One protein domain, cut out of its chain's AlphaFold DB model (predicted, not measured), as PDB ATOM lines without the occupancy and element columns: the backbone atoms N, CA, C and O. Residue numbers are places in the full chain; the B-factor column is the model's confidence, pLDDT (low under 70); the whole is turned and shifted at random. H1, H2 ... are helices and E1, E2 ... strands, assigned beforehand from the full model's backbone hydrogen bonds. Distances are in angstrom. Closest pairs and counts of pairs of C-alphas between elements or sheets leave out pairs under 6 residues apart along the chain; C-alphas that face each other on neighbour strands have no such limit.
ATOM      1  N   TRP A 201     -49.329  -8.706  15.043       84.25
ATOM      2  CA  TRP A 201     -49.125  -9.144  13.660       84.25
ATOM      3  C   TRP A 201     -47.857  -9.989  13.535       84.25
ATOM      4  O   TRP A 201     -46.791  -9.580  13.988       84.25
ATOM      5  N   PHE A 202     -47.934 -11.148  12.885       84.94
ATOM      6  CA  PHE A 202     -46.756 -11.982  12.640       84.94
ATOM      7  C   PHE A 202     -45.850 -11.358  11.568       84.94
ATOM      8  O   PHE A 202     -46.292 -11.051  10.461       84.94
ATOM      9  N   LEU A 203     -44.569 -11.195  11.892       78.56
ATOM     10  CA  LEU A 203     -43.529 -10.686  11.004       78.56
ATOM     11  C   LEU A 203     -42.781 -11.858  10.366       78.56
ATOM     12  O   LEU A 203     -42.304 -12.756  11.067       78.56
ATOM     13  N   TYR A 204     -42.624 -11.813   9.047       80.88
ATOM     14  CA  TYR A 204     -41.880 -12.800   8.264       80.88
ATOM     15  C   TYR A 204     -40.688 -12.130   7.572       80.88
ATOM     16  O   TYR A 204     -40.760 -10.956   7.207       80.88
ATOM     17  N   ASP A 205     -39.577 -12.852   7.419       77.75
ATOM     18  CA  ASP A 205     -38.454 -12.383   6.601       77.75
ATOM     19  C   ASP A 205     -38.705 -12.597   5.096       77.75
ATOM     20  O   ASP A 205     -39.708 -13.181   4.686       77.75
ATOM     21  N   SER A 206     -37.772 -12.143   4.251       71.44
ATOM     22  CA  SER A 206     -37.853 -12.304   2.790       71.44
ATOM     23  C   SER A 206     -37.821 -13.761   2.316       71.44
ATOM     24  O   SER A 206     -38.115 -14.020   1.152       71.44
ATOM     25  N   SER A 207     -37.472 -14.709   3.193       73.69
ATOM     26  CA  SER A 207     -37.545 -16.150   2.928       73.69
ATOM     27  C   SER A 207     -38.869 -16.778   3.383       73.69
ATOM     28  O   SER A 207     -39.060 -17.980   3.218       73.69
ATOM     29  N   GLY A 208     -39.783 -15.988   3.958       73.19
ATOM     30  CA  GLY A 208     -41.048 -16.464   4.520       73.19
ATOM     31  C   GLY A 208     -40.907 -17.113   5.900       73.19
ATOM     32  O   GLY A 208     -41.846 -17.747   6.378       73.19
ATOM     33  N   THR A 209     -39.760 -16.972   6.569       79.00
ATOM     34  CA  THR A 209     -39.562 -17.506   7.921       79.00
ATOM     35  C   THR A 209     -40.161 -16.549   8.945       79.00
ATOM     36  O   THR A 209     -39.891 -15.351   8.914       79.00
ATOM     37  N   HIS A 210     -40.939 -17.074   9.891       81.31
ATOM     38  CA  HIS A 210     -41.490 -16.291  10.997       81.31
ATOM     39  C   HIS A 210     -40.370 -15.779  11.923       81.31
ATOM     40  O   HIS A 210     -39.573 -16.569  12.445       81.31
ATOM     41  N   ILE A 211     -40.291 -14.460  12.118       79.44
ATOM     42  CA  ILE A 211     -39.198 -13.795  12.849       79.44
ATOM     43  C   ILE A 211     -39.651 -13.029  14.092       79.44
ATOM     44  O   ILE A 211     -38.800 -12.708  14.924       79.44
ATOM     45  N   GLY A 212     -40.944 -12.760  14.272       83.94
ATOM     46  CA  GLY A 212     -41.423 -12.007  15.428       83.94
ATOM     47  C   GLY A 212     -42.892 -11.623  15.359       83.94
ATOM     48  O   GLY A 212     -43.574 -11.916  14.385       83.94
ATOM     49  N   VAL A 213     -43.347 -10.911  16.384       84.88
ATOM     50  CA  VAL A 213     -44.706 -10.377  16.493       84.88
ATOM     51  C   VAL A 213     -44.626  -8.860  16.660       84.88
ATOM     52  O   VAL A 213     -43.878  -8.361  17.503       84.88
ATOM     53  N   LEU A 214     -45.375  -8.116  15.852       82.94
ATOM     54  CA  LEU A 214     -45.558  -6.673  15.968       82.94
ATOM     55  C   LEU A 214     -46.767  -6.396  16.864       82.94
ATOM     56  O   LEU A 214     -47.905  -6.677  16.482       82.94
ATOM     57  N   SER A 215     -46.516  -5.862  18.058       82.94
ATOM     58  CA  SER A 215     -47.581  -5.408  18.956       82.94
ATOM     59  C   SER A 215     -48.198  -4.097  18.458       82.94
ATOM     60  O   SER A 215     -47.587  -3.375  17.669       82.94
ATOM     61  N   ARG A 216     -49.399  -3.773  18.949       75.38
ATOM     62  CA  ARG A 216     -50.193  -2.586  18.573       75.38
ATOM     63  C   ARG A 216     -49.458  -1.254  18.800       75.38
ATOM     64  O   ARG A 216     -49.777  -0.279  18.137       75.38
ATOM     65  N   ASP A 217     -48.447  -1.245  19.670       79.31
ATOM     66  CA  ASP A 217     -47.623  -0.071  20.001       79.31
ATOM     67  C   ASP A 217     -46.408   0.125  19.063       79.31
ATOM     68  O   ASP A 217     -45.412   0.749  19.442       79.31
ATOM     69  N   ASP A 218     -46.432  -0.472  17.866       71.44
ATOM     70  CA  ASP A 218     -45.320  -0.539  16.900       71.44
ATOM     71  C   ASP A 218     -44.040  -1.209  17.430       71.44
ATOM     72  O   ASP A 218     -42.970  -1.127  16.817       71.44
ATOM     73  N   ILE A 219     -44.120  -1.893  18.573       71.88
ATOM     74  CA  ILE A 219     -42.996  -2.631  19.148       71.88
ATOM     75  C   ILE A 219     -42.964  -4.021  18.520       71.88
ATOM     76  O   ILE A 219     -43.826  -4.862  18.785       71.88
ATOM     77  N   ALA A 220     -41.933  -4.282  17.719       72.81
ATOM     78  CA  ALA A 220     -41.640  -5.620  17.237       72.81
ATOM     79  C   ALA A 220     -40.879  -6.399  18.320       72.81
ATOM     80  O   ALA A 220     -39.799  -5.992  18.776       72.81
ATOM     81  N   GLN A 221     -41.443  -7.533  18.724       75.94
ATOM     82  CA  GLN A 221     -40.761  -8.552  19.511       75.94
ATOM     83  C   GLN A 221     -40.237  -9.623  18.560       75.94
ATOM     84  O   GLN A 221     -41.012 -10.335  17.924       75.94
ATOM     85  N   TYR A 222     -38.916  -9.734  18.439       73.50
ATOM     86  CA  TYR A 222     -38.301 -10.703  17.538       73.50
ATOM     87  C   TYR A 222     -38.079 -12.029  18.269       73.50
ATOM     88  O   TYR A 222     -37.413 -12.067  19.303       73.50
ATOM     89  N   HIS A 223     -38.576 -13.134  17.711       71.75
ATOM     90  CA  HIS A 223     -38.303 -14.479  18.232       71.75
ATOM     91  C   HIS A 223     -36.844 -14.888  18.018       71.75
ATOM     92  O   HIS A 223     -36.292 -15.667  18.794       71.75
ATOM     93  N   LYS A 224     -36.206 -14.364  16.965       74.75
ATOM     94  CA  LYS A 224     -34.783 -14.576  16.700       74.75
ATOM     95  C   LYS A 224     -33.994 -13.306  17.040       74.75
ATOM     96  O   LYS A 224     -34.255 -12.252  16.462       74.75
ATOM     97  N   PRO A 225     -33.007 -13.369  17.950       76.69
ATOM     98  CA  PRO A 225     -32.167 -12.219  18.257       76.69
ATOM     99  C   PRO A 225     -31.295 -11.835  17.055       76.69
ATOM    100  O   PRO A 225     -30.802 -12.690  16.320       76.69
ATOM    101  N   CYS A 226     -31.052 -10.534  16.858       79.50
ATOM    102  CA  CYS A 226     -30.127 -10.081  15.815       79.50
ATOM    103  C   CYS A 226     -28.707 -10.630  16.041       79.50
ATOM    104  O   CYS A 226     -28.319 -10.902  17.177       79.50
ATOM    105  N   VAL A 227     -27.885 -10.701  14.987       80.69
ATOM    106  CA  VAL A 227     -26.501 -11.228  15.045       80.69
ATOM    107  C   VAL A 227     -25.679 -10.602  16.179       80.69
ATOM    108  O   VAL A 227     -24.931 -11.288  16.869       80.69
ATOM    109  N   THR A 228     -25.855  -9.300  16.437       83.31
ATOM    110  CA  THR A 228     -25.161  -8.624  17.545       83.31
ATOM    111  C   THR A 228     -25.677  -9.068  18.921       83.31
ATOM    112  O   THR A 228     -24.881  -9.193  19.851       83.31
ATOM    113  N   CYS A 229     -26.985  -9.293  19.079       85.00
ATOM    114  CA  CYS A 229     -27.555  -9.821  20.322       85.00
ATOM    115  C   CYS A 229     -27.126 -11.274  20.554       85.00
ATOM    116  O   CYS A 229     -26.740 -11.594  21.676       85.00
ATOM    117  N   VAL A 230     -27.077 -12.098  19.501       85.56
ATOM    118  CA  VAL A 230     -26.538 -13.469  19.547       85.56
ATOM    119  C   VAL A 230     -25.080 -13.461  20.011       85.56
ATOM    120  O   VAL A 230     -24.742 -14.127  20.987       85.56
ATOM    121  N   ALA A 231     -24.227 -12.645  19.383       86.69
ATOM    122  CA  ALA A 231     -22.807 -12.549  19.736       86.69
ATOM    123  C   ALA A 231     -22.581 -12.108  21.194       86.69
ATOM    124  O   ALA A 231     -21.610 -12.516  21.826       86.69
ATOM    125  N   LYS A 232     -23.488 -11.290  21.741       88.19
ATOM    126  CA  LYS A 232     -23.452 -10.824  23.136       88.19
ATOM    127  C   LYS A 232     -24.278 -11.684  24.101       88.19
ATOM    128  O   LYS A 232     -24.466 -11.260  25.237       88.19
ATOM    129  N   ARG A 233     -24.776 -12.851  23.664       87.19
ATOM    130  CA  ARG A 233     -25.611 -13.779  24.452       87.19
ATOM    131  C   ARG A 233     -26.825 -13.115  25.117       87.19
ATOM    132  O   ARG A 233     -27.154 -13.406  26.260       87.19
ATOM    133  N   ARG A 234     -27.483 -12.200  24.406       84.31
ATOM    134  CA  ARG A 234     -28.721 -11.566  24.876       84.31
ATOM    135  C   ARG A 234     -29.912 -12.392  24.420       84.31
ATOM    136  O   ARG A 234     -30.013 -12.700  23.234       84.31
ATOM    137  N   THR A 235     -30.787 -12.729  25.359       76.44
ATOM    138  CA  THR A 235     -31.983 -13.553  25.140       76.44
ATOM    139  C   THR A 235     -33.124 -12.778  24.490       76.44
ATOM    140  O   THR A 235     -33.964 -13.375  23.831       76.44
ATOM    141  N   GLU A 236     -33.119 -11.449  24.609       79.56
ATOM    142  CA  GLU A 236     -34.198 -10.585  24.135       79.56
ATOM    143  C   GLU A 236     -33.673  -9.566  23.110       79.56
ATOM    144  O   GLU A 236     -32.674  -8.869  23.330       79.56
ATOM    145  N   CYS A 237     -34.344  -9.470  21.960       79.12
ATOM    146  CA  CYS A 237     -34.187  -8.353  21.031       79.12
ATOM    147  C   CYS A 237     -35.575  -7.834  20.676       79.12
ATOM    148  O   CYS A 237     -36.395  -8.537  20.092       79.12
ATOM    149  N   THR A 238     -35.815  -6.585  21.048       83.31
ATOM    150  CA  THR A 238     -37.054  -5.850  20.811       83.31
ATOM    151  C   THR A 238     -36.713  -4.504  20.185       83.31
ATOM    152  O   THR A 238     -35.588  -4.007  20.327       83.31
ATOM    153  N   GLY A 239     -37.650  -3.907  19.460       78.50
ATOM    154  CA  GLY A 239     -37.501  -2.544  18.962       78.50
ATOM    155  C   GLY A 239     -38.625  -2.136  18.029       78.50
ATOM    156  O   GLY A 239     -39.320  -2.990  17.487       78.50
ATOM    157  N   LYS A 240     -38.802  -0.826  17.845       75.31
ATOM    158  CA  LYS A 240     -39.789  -0.319  16.891       75.31
ATOM    159  C   LYS A 240     -39.438  -0.766  15.471       75.31
ATOM    160  O   LYS A 240     -38.254  -0.802  15.113       75.31
ATOM    161  N   ALA A 241     -40.441  -1.111  14.666       66.00
ATOM    162  CA  ALA A 241     -40.220  -1.486  13.269       66.00
ATOM    163  C   ALA A 241     -39.490  -0.352  12.519       66.00
ATOM    164  O   ALA A 241     -39.880   0.808  12.601       66.00
ATOM    165  N   GLY A 242     -38.380  -0.665  11.841       67.50
ATOM    166  CA  GLY A 242     -37.537   0.344  11.176       67.50
ATOM    167  C   GLY A 242     -36.522   1.073  12.068       67.50
ATOM    168  O   GLY A 242     -35.769   1.901  11.559       67.50
ATOM    169  N   TYR A 243     -36.441   0.750  13.363       74.00
ATOM    170  CA  TYR A 243     -35.484   1.347  14.302       74.00
ATOM    171  C   TYR A 243     -34.381   0.362  14.726       74.00
ATOM    172  O   TYR A 243     -34.403  -0.833  14.426       74.00
ATOM    173  N   ALA A 244     -33.370   0.876  15.435       78.00
ATOM    174  CA  ALA A 244     -32.344   0.049  16.063       78.00
ATOM    175  C   ALA A 244     -32.956  -0.918  17.094       78.00
ATOM    176  O   ALA A 244     -33.844  -0.530  17.853       78.00
ATOM    177  N   CYS A 245     -32.429  -2.148  17.194       81.94
ATOM    178  CA  CYS A 245     -32.811  -3.058  18.286       81.94
ATOM    179  C   CYS A 245     -32.457  -2.393  19.625       81.94
ATOM    180  O   CYS A 245     -31.306  -1.999  19.833       81.94
ATOM    181  N   VAL A 246     -33.428  -2.278  20.532       83.56
ATOM    182  CA  VAL A 246     -33.323  -1.566  21.819       83.56
ATOM    183  C   VAL A 246     -32.192  -2.142  22.659       83.56
ATOM    184  O   VAL A 246     -31.388  -1.399  23.222       83.56
ATOM    185  N   ALA A 247     -32.060  -3.472  22.658       83.00
ATOM    186  CA  ALA A 247     -31.000  -4.152  23.380       83.00
ATOM    187  C   ALA A 247     -29.616  -3.723  22.864       83.00
ATOM    188  O   ALA A 247     -28.775  -3.261  23.638       83.00
ATOM    189  N   CYS A 248     -29.326  -3.895  21.567       84.12
ATOM    190  CA  CYS A 248     -27.979  -3.676  21.018       84.12
ATOM    191  C   CYS A 248     -27.689  -2.254  20.527       84.12
ATOM    192  O   CYS A 248     -26.519  -1.958  20.274       84.12
ATOM    193  N   ARG A 249     -28.712  -1.401  20.420       83.06
ATOM    194  CA  ARG A 249     -28.677  -0.028  19.891       83.06
ATOM    195  C   ARG A 249     -28.047   0.103  18.499       83.06
ATOM    196  O   ARG A 249     -27.532   1.158  18.152       83.06
ATOM    197  N   LYS A 250     -28.061  -0.963  17.692       78.75
ATOM    198  CA  LYS A 250     -27.568  -0.929  16.306       78.75
ATOM    199  C   LYS A 250     -28.744  -0.941  15.325       78.75
ATOM    200  O   LYS A 250     -29.572  -1.848  15.392       78.75
ATOM    201  N   SER A 251     -28.792   0.046  14.429       68.25
ATOM    202  CA  SER A 251     -29.691   0.113  13.266       68.25
ATOM    203  C   SER A 251     -28.996  -0.379  11.985       68.25
ATOM    204  O   SER A 251     -27.765  -0.480  11.926       68.25
ATOM    205  N   GLY A 252     -29.787  -0.695  10.955       62.22
ATOM    206  CA  GLY A 252     -29.315  -0.988   9.597       62.22
ATOM    207  C   GLY A 252     -28.633  -2.349   9.408       62.22
ATOM    208  O   GLY A 252     -28.853  -3.282  10.173       62.22
ATOM    209  N   SER A 253     -27.757  -2.448   8.395       52.41
ATOM    210  CA  SER A 253     -27.153  -3.688   7.850       52.41
ATOM    211  C   SER A 253     -26.401  -4.593   8.840       52.41
ATOM    212  O   SER A 253     -26.010  -5.702   8.486       52.41
ATOM    213  N   LYS A 254     -26.175  -4.143  10.079       55.75
ATOM    214  CA  LYS A 254     -25.557  -4.935  11.160       55.75
ATOM    215  C   LYS A 254     -26.580  -5.636  12.061       55.75
ATOM    216  O   LYS A 254     -26.196  -6.399  12.953       55.75
ATOM    217  N   CYS A 255     -27.861  -5.349  11.867       59.22
ATOM    218  CA  CYS A 255     -28.981  -5.975  12.539       59.22
ATOM    219  C   CYS A 255     -29.904  -6.538  11.455       59.22
ATOM    220  O   CYS A 255     -30.592  -5.771  10.792       59.22
ATOM    221  N   ASN A 256     -29.940  -7.865  11.296       60.62
ATOM    222  CA  ASN A 256     -30.755  -8.543  10.274       60.62
ATOM    223  C   ASN A 256     -32.250  -8.166  10.307       60.62
ATOM    224  O   ASN A 256     -32.955  -8.419   9.342       60.62
ATOM    225  N   TYR A 257     -32.722  -7.583  11.413       61.81
ATOM    226  CA  TYR A 257     -34.125  -7.257  11.656       61.81
ATOM    227  C   TYR A 257     -34.421  -5.753  11.681       61.81
ATOM    228  O   TYR A 257     -35.582  -5.360  11.720       61.81
ATOM    229  N   ALA A 258     -33.396  -4.892  11.651       57.19
ATOM    230  CA  ALA A 258     -33.624  -3.462  11.491       57.19
ATOM    231  C   ALA A 258     -33.900  -3.207  10.007       57.19
ATOM    232  O   ALA A 258     -32.963  -3.124   9.209       57.19
ATOM    233  N   PHE A 259     -35.182  -3.118   9.642       51.66
ATOM    234  CA  PHE A 259     -35.606  -2.653   8.320       51.66
ATOM    235  C   PHE A 259     -34.791  -1.412   7.940       51.66
ATOM    236  O   PHE A 259     -34.509  -0.574   8.796       51.66
ATOM    237  N   HIS A 260     -34.375  -1.329   6.674       42.59
ATOM    238  CA  HIS A 260     -33.433  -0.352   6.113       42.59
ATOM    239  C   HIS A 260     -33.917   1.122   6.138       42.59
ATOM    240  O   HIS A 260     -33.636   1.890   5.220       42.59
ATOM    241  N   GLY A 261     -34.608   1.560   7.190       43.81
ATOM    242  CA  GLY A 261     -34.821   2.963   7.490       43.81
ATOM    243  C   GLY A 261     -33.485   3.608   7.846       43.81
ATOM    244  O   GLY A 261     -32.881   3.304   8.874       43.81
ATOM    245  N   LYS A 262     -33.008   4.519   6.996       43.81
ATOM    246  CA  LYS A 262     -31.865   5.402   7.274       43.81
ATOM    247  C   LYS A 262     -32.225   6.470   8.323       43.81
ATOM    248  O   LYS A 262     -31.945   7.647   8.123       43.81
ATOM    249  N   ALA A 263     -32.874   6.089   9.421       45.72
ATOM    250  CA  ALA A 263     -33.060   6.982  10.554       45.72
ATOM    251  C   ALA A 263     -31.725   7.049  11.307       45.72
ATOM    252  O   ALA A 263     -31.419   6.224  12.172       45.72
ATOM    253  N   ASP A 264     -30.887   7.993  10.894       43.41
ATOM    254  CA  ASP A 264     -29.604   8.304  11.513       43.41
ATOM    255  C   ASP A 264     -29.876   9.000  12.858       43.41
ATOM    256  O   ASP A 264     -29.840  10.222  12.980       43.41
ATOM    257  N   ILE A 265     -30.233   8.228  13.891       46.44
ATOM    258  CA  ILE A 265     -30.383   8.757  15.251       46.44
ATOM    259  C   ILE A 265     -28.980   8.882  15.850       46.44
ATOM    260  O   ILE A 265     -28.544   8.068  16.667       46.44
TER     261      ILE A 265
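AT A GLANCE: This is residues 201 to 265 of the 500 residues of an uncharacterized protein of Botryobasidium botryosum FD-172 SS1 (UniProt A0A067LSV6). With little regular structure, this is a small twisted sheet of four short strands, with one short helix, H1, off the sheet and a long unnamed stretch, residues 241 to 265, winding on after E4. The 65 printed residues hold E1, E2, E3, H1, E4 along the chain; the sheet, E1 - E2 - E3 - E4, is antiparallel, and the class is mixed, with 22 residues in named elements. It is compact, with a radius of gyration of the C-alphas of 10.8 A and spans of 25 by 25 by 23 A.

IN THESE COORDINATES: E1, residues 201 to 204, begins at C-alpha 201 (-49.125, -9.144, 13.660) and is 9.7 A long. E2, residues 210 to 214, is 11.6 A; E3, residues 219 to 222, 9.5 A; H1, residues 227 to 231, 6.1 A. E4, residues 237 to 240, 10.6 A, ends at C-alpha 240 (-39.789, -0.319, 16.891).

HOW THE PARTS SIT: E1, E2 and E3 form a meander, each strand the antiparallel neighbour of the one before. Within hydrogen-bond range are N 203 and O 212, 2.8 A, in the hairpin E1 and E2; N 213 and O 221, 2.9 A, in the hairpin E2 and E3; and N 220 and O 239, 2.9 A, between E3 and E4. H1, whose O i to N i+4 pair is within range, is not on the sheet; its closest C-alpha pair with E4, Cys 229 and Cys 237, is 6.8 A apart.

THE WHOLE: The farthest C-alphas, Gly 208 and Ile 265, are 29.4 A apart. The printed part has no cut, and no link is long. The pLDDT is under 70 at residues 241 to 242 and 251 to 265.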